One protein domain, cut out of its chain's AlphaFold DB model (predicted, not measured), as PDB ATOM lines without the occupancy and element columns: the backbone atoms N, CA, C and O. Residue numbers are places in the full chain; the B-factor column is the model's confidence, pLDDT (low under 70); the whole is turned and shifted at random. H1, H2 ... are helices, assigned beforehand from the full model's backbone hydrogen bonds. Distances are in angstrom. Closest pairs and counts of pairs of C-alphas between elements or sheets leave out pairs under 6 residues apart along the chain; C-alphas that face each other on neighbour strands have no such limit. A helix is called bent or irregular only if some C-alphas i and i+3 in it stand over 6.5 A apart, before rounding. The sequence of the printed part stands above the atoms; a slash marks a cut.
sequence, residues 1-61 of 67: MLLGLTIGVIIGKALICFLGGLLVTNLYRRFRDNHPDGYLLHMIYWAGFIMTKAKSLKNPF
ATOM      1  N   MET A   1      -7.092 -77.582 130.950       58.53
ATOM      2  CA  MET A   1      -7.568 -76.711 129.848       58.53
ATOM      3  C   MET A   1      -8.366 -77.473 128.793       58.53
ATOM      4  O   MET A   1      -9.474 -77.042 128.513       58.53
ATOM      5  N   LEU A   2      -7.880 -78.613 128.278       63.50
ATOM      6  CA  LEU A   2      -8.591 -79.415 127.262       63.50
ATOM      7  C   LEU A   2     -10.047 -79.765 127.634       63.50
ATOM      8  O   LEU A   2     -10.934 -79.531 126.828       63.50
ATOM      9  N   LEU A   3     -10.313 -80.208 128.869       65.81
ATOM     10  CA  LEU A   3     -11.673 -80.563 129.318       65.81
ATOM     11  C   LEU A   3     -12.646 -79.371 129.407       65.81
ATOM     12  O   LEU A   3     -13.827 -79.512 129.119       65.81
ATOM     13  N   GLY A   4     -12.168 -78.184 129.794       61.50
ATOM     14  CA  GLY A   4     -13.018 -76.987 129.873       61.50
ATOM     15  C   GLY A   4     -13.373 -76.441 128.491       61.50
ATOM     16  O   GLY A   4     -14.470 -75.932 128.279       61.50
ATOM     17  N   LEU A   5     -12.461 -76.596 127.529       63.47
ATOM     18  CA  LEU A   5     -12.674 -76.187 126.145       63.47
ATOM     19  C   LEU A   5     -13.657 -77.127 125.437       63.47
ATOM     20  O   LEU A   5     -14.580 -76.648 124.786       63.47
ATOM     21  N   THR A   6     -13.529 -78.446 125.622       67.44
ATOM     22  CA  THR A   6     -14.451 -79.421 125.017       67.44
ATOM     23  C   THR A   6     -15.876 -79.270 125.547       67.44
ATOM     24  O   THR A   6     -16.814 -79.216 124.755       67.44
ATOM     25  N   ILE A   7     -16.055 -79.104 126.861       66.62
ATOM     26  CA  ILE A   7     -17.379 -78.875 127.467       66.62
ATOM     27  C   ILE A   7     -17.954 -77.511 127.038       66.62
ATOM     28  O   ILE A   7     -19.138 -77.400 126.724       66.62
ATOM     29  N   GLY A   8     -17.115 -76.474 126.955       62.97
ATOM     30  CA  GLY A   8     -17.529 -75.137 126.523       62.97
ATOM     31  C   GLY A   8     -17.997 -75.061 125.070       62.97
ATOM     32  O   GLY A   8     -18.916 -74.299 124.765       62.97
ATOM     33  N   VAL A   9     -17.387 -75.852 124.184       68.31
ATOM     34  CA  VAL A   9     -17.789 -75.958 122.774       68.31
ATOM     35  C   VAL A   9     -19.148 -76.650 122.646       68.31
ATOM     36  O   VAL A   9     -19.990 -76.163 121.897       68.31
ATOM     37  N   ILE A  10     -19.411 -77.697 123.435       68.81
ATOM     38  CA  ILE A  10     -20.701 -78.415 123.434       68.81
ATOM     39  C   ILE A  10     -21.859 -77.504 123.882       68.81
ATOM     40  O   ILE A  10     -22.961 -77.595 123.353       68.81
ATOM     41  N   ILE A  11     -21.607 -76.588 124.823       74.12
ATOM     42  CA  ILE A  11     -22.614 -75.660 125.377       74.12
ATOM     43  C   ILE A  11     -22.780 -74.390 124.506       74.12
ATOM     44  O   ILE A  11     -23.651 -73.558 124.760       74.12
ATOM     45  N   GLY A  12     -21.949 -74.193 123.473       69.88
ATOM     46  CA  GLY A  12     -21.976 -72.986 122.630       69.88
ATOM     47  C   GLY A  12     -21.461 -71.716 123.329       69.88
ATOM     48  O   GLY A  12     -21.591 -70.608 122.810       69.88
ATOM     49  N   LYS A  13     -20.846 -71.857 124.511       70.69
ATOM     50  CA  LYS A  13     -20.235 -70.776 125.308       70.69
ATOM     51  C   LYS A  13     -18.751 -71.067 125.554       70.69
ATOM     52  O   LYS A  13     -18.255 -70.963 126.678       70.69
ATOM     53  N   ALA A  14     -18.035 -71.411 124.482       70.12
ATOM     54  CA  ALA A  14     -16.628 -71.810 124.529       70.12
ATOM     55  C   ALA A  14     -15.736 -70.758 125.205       70.12
ATOM     56  O   ALA A  14     -14.898 -71.109 126.029       70.12
ATOM     57  N   LEU A  15     -15.974 -69.468 124.938       73.31
ATOM     58  CA  LEU A  15     -15.224 -68.365 125.548       73.31
ATOM     59  C   LEU A  15     -15.375 -68.301 127.076       73.31
ATOM     60  O   LEU A  15     -14.385 -68.128 127.782       73.31
ATOM     61  N   ILE A  16     -16.593 -68.473 127.596       77.06
ATOM     62  CA  ILE A  16     -16.871 -68.381 129.039       77.06
ATOM     63  C   ILE A  16     -16.271 -69.582 129.769       77.06
ATOM     64  O   ILE A  16     -15.634 -69.426 130.806       77.06
ATOM     65  N   CYS A  17     -16.424 -70.779 129.205       73.50
ATOM     66  CA  CYS A  17     -15.832 -71.992 129.762       73.50
ATOM     67  C   CYS A  17     -14.297 -71.978 129.688       73.50
ATOM     68  O   CYS A  17     -13.632 -72.437 130.617       73.50
ATOM     69  N   PHE A  18     -13.722 -71.407 128.625       78.19
ATOM     70  CA  PHE A  18     -12.278 -71.228 128.508       78.19
ATOM     71  C   PHE A  18     -11.749 -70.253 129.559       78.19
ATOM     72  O   PHE A  18     -10.839 -70.609 130.305       78.19
ATOM     73  N   LEU A  19     -12.355 -69.067 129.680       79.88
ATOM     74  CA  LEU A  19     -11.992 -68.081 130.703       79.88
ATOM     75  C   LEU A  19     -12.167 -68.644 132.114       79.88
ATOM     76  O   LEU A  19     -11.268 -68.494 132.937       79.88
ATOM     77  N   GLY A  20     -13.268 -69.349 132.377       83.69
ATOM     78  CA  GLY A  20     -13.512 -70.023 133.653       83.69
ATOM     79  C   GLY A  20     -12.451 -71.081 133.958       83.69
ATOM     80  O   GLY A  20     -11.854 -71.073 135.032       83.69
ATOM     81  N   GLY A  21     -12.136 -71.947 132.993       79.25
ATOM     82  CA  GLY A  21     -11.079 -72.947 133.128       79.25
ATOM     83  C   GLY A  21      -9.693 -72.333 133.348       79.25
ATOM     84  O   GLY A  21      -8.894 -72.870 134.119       79.25
ATOM     85  N   LEU A  22      -9.411 -71.195 132.715       82.06
ATOM     86  CA  LEU A  22      -8.157 -70.459 132.856       82.06
ATOM     87  C   LEU A  22      -8.059 -69.785 134.233       82.06
ATOM     88  O   LEU A  22      -7.019 -69.879 134.883       82.06
ATOM     89  N   LEU A  23      -9.159 -69.206 134.722       84.31
ATOM     90  CA  LEU A  23      -9.282 -68.673 136.081       84.31
ATOM     91  C   LEU A  23      -9.062 -69.760 137.133       84.31
ATOM     92  O   LEU A  23      -8.224 -69.587 138.014       84.31
ATOM     93  N   VAL A  24      -9.755 -70.894 137.011       82.62
ATOM     94  CA  VAL A  24      -9.623 -72.030 137.937       82.62
ATOM     95  C   VAL A  24      -8.199 -72.577 137.926       82.62
ATOM     96  O   VAL A  24      -7.629 -72.821 138.986       82.62
ATOM     97  N   THR A  25      -7.589 -72.715 136.745       82.75
ATOM     98  CA  THR A  25      -6.203 -73.191 136.631       82.75
ATOM     99  C   THR A  25      -5.229 -72.208 137.281       82.75
ATOM    100  O   THR A  25      -4.333 -72.641 137.997       82.75
ATOM    101  N   ASN A  26      -5.409 -70.897 137.090       82.06
ATOM    102  CA  ASN A  26      -4.571 -69.882 137.734       82.06
ATOM    103  C   ASN A  26      -4.761 -69.837 139.251       82.06
ATOM    104  O   ASN A  26      -3.773 -69.740 139.974       82.06
ATOM    105  N   LEU A  27      -5.998 -69.943 139.746       80.19
ATOM    106  CA  LEU A  27      -6.265 -70.028 141.182       80.19
ATOM    107  C   LEU A  27      -5.623 -71.279 141.783       80.19
ATOM    108  O   LEU A  27      -4.960 -71.189 142.813       80.19
ATOM    109  N   TYR A  28      -5.773 -72.426 141.117       75.88
ATOM    110  CA  TYR A  28      -5.152 -73.677 141.534       75.88
ATOM    111  C   TYR A  28      -3.625 -73.571 141.538       75.88
ATOM    112  O   TYR A  28      -2.990 -73.970 142.510       75.88
ATOM    113  N   ARG A  29      -3.032 -72.974 140.495       75.25
ATOM    114  CA  ARG A  29      -1.581 -72.775 140.410       75.25
ATOM    115  C   ARG A  29      -1.082 -71.847 141.517       75.25
ATOM    116  O   ARG A  29      -0.146 -72.201 142.215       75.25
ATOM    117  N   ARG A  30      -1.775 -70.732 141.763       76.38
ATOM    118  CA  ARG A  30      -1.465 -69.797 142.857       76.38
ATOM    119  C   ARG A  30      -1.603 -70.441 144.239       76.38
ATOM    120  O   ARG A  30      -0.813 -70.144 145.129       76.38
ATOM    121  N   PHE A  31      -2.602 -71.298 144.436       70.81
ATOM    122  CA  PHE A  31      -2.778 -72.024 145.693       70.81
ATOM    123  C   PHE A  31      -1.677 -73.070 145.895       70.81
ATOM    124  O   PHE A  31      -1.162 -73.191 147.005       70.81
ATOM    125  N   ARG A  32      -1.296 -73.779 144.825       69.88
ATOM    126  CA  ARG A  32      -0.207 -74.759 144.829       69.88
ATOM    127  C   ARG A  32       1.151 -74.109 145.085       69.88
ATOM    128  O   ARG A  32       1.868 -74.601 145.934       69.88
ATOM    129  N   ASP A  33       1.484 -73.013 144.407       69.81
ATOM    130  CA  ASP A  33       2.804 -72.371 144.533       69.81
ATOM    131  C   ASP A  33       3.027 -71.745 145.924       69.81
ATOM    132  O   ASP A  33       4.157 -71.658 146.392       69.81
ATOM    133  N   ASN A  34       1.952 -71.332 146.607       65.38
ATOM    134  CA  ASN A  34       2.022 -70.764 147.958       65.38
ATOM    135  C   ASN A  34       2.101 -71.808 149.080       65.38
ATOM    136  O   ASN A  34       2.333 -71.431 150.228       65.38
ATOM    137  N   HIS A  35       1.877 -73.092 148.787       63.66
ATOM    138  CA  HIS A  35       1.870 -74.134 149.807       63.66
ATOM    139  C   HIS A  35       2.855 -75.251 149.451       63.66
ATOM    140  O   HIS A  35       2.896 -75.690 148.307       63.66
ATOM    141  N   PRO A  36       3.630 -75.758 150.423       65.44
ATOM    142  CA  PRO A  36       4.566 -76.847 150.179       65.44
ATOM    143  C   PRO A  36       3.845 -78.077 149.609       65.44
ATOM    144  O   PRO A  36       2.699 -78.373 149.981       65.44
ATOM    145  N   ASP A  37       4.517 -78.789 148.698       63.16
ATOM    146  CA  ASP A  37       3.990 -80.003 148.070       63.16
ATOM    147  C   ASP A  37       3.432 -80.955 149.145       63.16
ATOM    148  O   ASP A  37       4.100 -81.301 150.119       63.16
ATOM    149  N   GLY A  38       2.162 -81.346 148.990       67.88
ATOM    150  CA  GLY A  38       1.445 -82.200 149.942       67.88
ATOM    151  C   GLY A  38       0.489 -81.484 150.905       67.88
ATOM    152  O   GLY A  38      -0.313 -82.170 151.537       67.88
ATOM    153  N   TYR A  39       0.462 -80.147 150.979       70.12
ATOM    154  CA  TYR A  39      -0.493 -79.420 151.840       70.12
ATOM    155  C   TYR A  39      -1.961 -79.696 151.476       70.12
ATOM    156  O   TYR A  39      -2.790 -79.971 152.342       70.12
ATOM    157  N   LEU A  40      -2.278 -79.712 150.176       71.25
ATOM    158  CA  LEU A  40      -3.618 -80.058 149.694       71.25
ATOM    159  C   LEU A  40      -3.983 -81.505 150.064       71.25
ATOM    160  O   LEU A  40      -5.089 -81.775 150.520       71.25
ATOM    161  N   LEU A  41      -3.031 -82.430 149.916       72.69
ATOM    162  CA  LEU A  41      -3.203 -83.828 150.308       72.69
ATOM    163  C   LEU A  41      -3.438 -83.944 151.822       72.69
ATOM    164  O   LEU A  41      -4.293 -84.710 152.250       72.69
ATOM    165  N   HIS A  42      -2.737 -83.143 152.627       76.31
ATOM    166  CA  HIS A  42      -2.913 -83.088 154.075       76.31
ATOM    167  C   HIS A  42      -4.289 -82.535 154.480       76.31
ATOM    168  O   HIS A  42      -4.939 -83.091 155.363       76.31
ATOM    169  N   MET A  43      -4.787 -81.498 153.798       73.25
ATOM    170  CA  MET A  43      -6.157 -81.008 153.994       73.25
ATOM    171  C   MET A  43      -7.201 -82.080 153.665       73.25
ATOM    172  O   MET A  43      -8.143 -82.282 154.427       73.25
ATOM    173  N   ILE A  44      -7.029 -82.794 152.548       76.50
ATOM    174  CA  ILE A  44      -7.944 -83.868 152.136       76.50
ATOM    175  C   ILE A  44      -7.862 -85.055 153.111       76.50
ATOM    176  O   ILE A  44      -8.871 -85.704 153.392       76.50
ATOM    177  N   TYR A  45      -6.677 -85.316 153.667       73.62
ATOM    178  CA  TYR A  45      -6.481 -86.296 154.730       73.62
ATOM    179  C   TYR A  45      -7.304 -85.930 155.971       73.62
ATOM    180  O   TYR A  45      -8.082 -86.763 156.430       73.62
ATOM    181  N   TRP A  46      -7.244 -84.679 156.443       68.50
ATOM    182  CA  TRP A  46      -8.097 -84.201 157.541       68.50
ATOM    183  C   TRP A  46      -9.592 -84.207 157.207       68.50
ATOM    184  O   TRP A  46     -10.410 -84.452 158.090       68.50
ATOM    185  N   ALA A  47      -9.958 -84.000 155.940       74.38
ATOM    186  CA  ALA A  47     -11.337 -84.129 155.475       74.38
ATOM    187  C   ALA A  47     -11.836 -85.590 155.427       74.38
ATOM    188  O   ALA A  47     -13.021 -85.820 155.202       74.38
ATOM    189  N   GLY A  48     -10.960 -86.582 155.635       68.44
ATOM    190  CA  GLY A  48     -11.328 -87.999 155.683       68.44
ATOM    191  C   GLY A  48     -11.430 -88.700 154.338       68.44
ATOM    192  O   GLY A  48     -11.809 -89.867 154.292       68.44
ATOM    193  N   PHE A  49     -11.093 -88.022 153.243       66.19
ATOM    194  CA  PHE A  49     -11.293 -88.564 151.897       66.19
ATOM    195  C   PHE A  49     -10.135 -89.453 151.421       66.19
ATOM    196  O   PHE A  49     -10.205 -90.082 150.367       66.19
ATOM    197  N   ILE A  50      -9.044 -89.510 152.188       68.62
ATOM    198  CA  ILE A  50      -7.876 -90.322 151.861       68.62
ATOM    199  C   ILE A  50      -7.952 -91.665 152.591       68.62
ATOM    200  O   ILE A  50      -7.679 -91.774 153.784       68.62
ATOM    201  N   MET A  51      -8.249 -92.717 151.829       60.44
ATOM    202  CA  MET A  51      -7.986 -94.098 152.225       60.44
ATOM    203  C   MET A  51      -6.553 -94.470 151.825       60.44
ATOM    204  O   MET A  51      -6.309 -94.892 150.695       60.44
ATOM    205  N   THR A  52      -5.588 -94.326 152.738       66.00
ATOM    206  CA  THR A  52      -4.251 -94.912 152.524       66.00
ATOM    207  C   THR A  52      -4.146 -96.292 153.165       66.00
ATOM    208  O   THR A  52      -4.711 -96.540 154.226       66.00
ATOM    209  N   LYS A  53      -3.376 -97.192 152.541       61.34
ATOM    210  CA  LYS A  53      -2.975 -98.484 153.134       61.34
ATOM    211  C   LYS A  53      -1.712 -98.377 154.006       61.34
ATOM    212  O   LYS A  53      -1.195 -99.392 154.467       61.34
ATOM    213  N   ALA A  54      -1.177 -97.170 154.193       67.19
ATOM    214  CA  ALA A  54       0.056 -96.954 154.935       67.19
ATOM    215  C   ALA A  54      -0.213 -97.040 156.443       67.19
ATOM    216  O   ALA A  54      -1.012 -96.279 156.979       67.19
ATOM    217  N   LYS A  55       0.492 -97.936 157.149       64.56
ATOM    218  CA  LYS A  55       0.336 -98.124 158.607       64.56
ATOM    219  C   LYS A  55       0.707 -96.880 159.430       64.56
ATOM    220  O   LYS A  55       0.271 -96.754 160.569       64.56
ATOM    221  N   SER A  56       1.510 -95.977 158.862       68.50
ATOM    222  CA  SER A  56       1.933 -94.715 159.478       68.50
ATOM    223  C   SER A  56       0.892 -93.595 159.365       68.50
ATOM    224  O   SER A  56       0.879 -92.697 160.205       68.50
ATOM    225  N   LEU A  57      -0.009 -93.652 158.379       66.88
ATOM    226  CA  LEU A  57      -1.114 -92.704 158.229       66.88
ATOM    227  C   LEU A  57      -2.298 -93.177 159.074       66.88
ATOM    228  O   LEU A  57      -3.205 -93.866 158.609       66.88
ATOM    229  N   LYS A  58      -2.267 -92.808 160.356       64.69
ATOM    230  CA  LYS A  58      -3.381 -93.035 161.285       64.69
ATOM    231  C   LYS A  58      -4.629 -92.281 160.821       64.69
ATOM    232  O   LYS A  58      -4.518 -91.253 160.174       64.69
ATOM    233  N   ASN A  59      -5.824 -92.764 161.136       70.50
ATOM    234  CA  ASN A  59      -7.056 -92.053 160.788       70.50
ATOM    235  C   ASN A  59      -7.178 -90.761 161.632       70.50
ATOM    236  O   ASN A  59      -7.148 -90.866 162.860       70.50
ATOM    237  N   PRO A  60      -7.342 -89.564 161.033       66.31
ATOM    238  CA  PRO A  60      -7.389 -88.304 161.785       66.31
ATOM    239  C   PRO A  60      -8.608 -88.187 162.713       66.31
ATOM    240  O   PRO A  60      -8.584 -87.414 163.668       66.31
ATOM    241  N   PHE A  61      -9.653 -88.994 162.505       68.12
ATOM    242  CA  PHE A  61     -10.816 -89.043 163.402       68.12
ATOM    243  C   PHE A  61     -10.616 -89.925 164.646       68.12
ATOM    244  O   PHE A  61     -11.484 -89.953 165.521       68.12
TER     245      PHE A  61
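AT A GLANCE: This is residues 1 to 61 of the 67 residues of the protein "IncF plasmid conjugative transfer pilus assembly protein TraL" of Salmonella dublin (UniProt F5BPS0). A long helix, H2, has the short helix H1 folded back along its first part as a helical hairpin at one end of the model, while at the other end a tight turn leads into a second short helix, H3, set about perpendicular to H2 and followed by a tail with no named element, residues 47 to 61. The length runs from the turn of the hairpin, at Gly 12, to this tail, at Lys 55. The printed part has 61 residues, with three named helices in the order H1, H2, H3 and no named strand; the class is all helix. The whole is extended, with a radius of gyration of the C-alphas of 16.7 A, and the C-alphas span 49 by 25 by 16 A.

HOW THE PARTS SIT: H1, residues 2 to 10, touches H2, residues 14 to 33, with 16 pairs of C-alphas within 8 A. The closest C-alphas of the two are those of Gly 8 and Ala 14, 4.0 A apart. They run opposite ways at a shallow tilt of 22 degrees and form a helical hairpin. H2 touches H1 with residues 14 to 21 alone. H3, residues 39 to 46, is close to H2 but not clearly touching it: the closest C-alphas, those of Arg 32 and Leu 40, are 8.0 A apart. The lines of H2 and H3 are about perpendicular, at 88 degrees. H1 and H3 are apart. In H1, H2 and H3 every O i to N i+4 pair is within hydrogen-bond range.

IN THESE COORDINATES: H1 begins at Leu 2, with its C-alpha at (-8.591, -79.415, 127.262), and has 9 residues. H2, with 20 residues the longest helix, measures 27.9 A from C-alpha 14 at (-16.628, -71.810, 124.529) to C-alpha 33 at (2.804, -72.371, 144.533). H3 has 8 residues and ends at Trp 46, with its C-alpha at (-8.097, -84.201, 157.541). No helix is bent.

THE WHOLE: The two C-alphas farthest apart are those of Gly 12 and Lys 55, at 49.2 A, and the outline is only just elongated. The links H1 to H2, of 3 residues, and H2 to H3, of 5 residues, are both tight. Residues 33 to 38, of which 33 belongs to H2, stand free. The C-alphas of residues 47 to 61 lie 14 to 26 A from the mean of all C-alphas. The printed part has no cut; it begins at the chain's first residue, and the full chain has 67 residues. The mean pLDDT of the printed part is 70.8, and 32 residues are under 70, among them residues 1 to 10, 32 to 38 and 48 to 58.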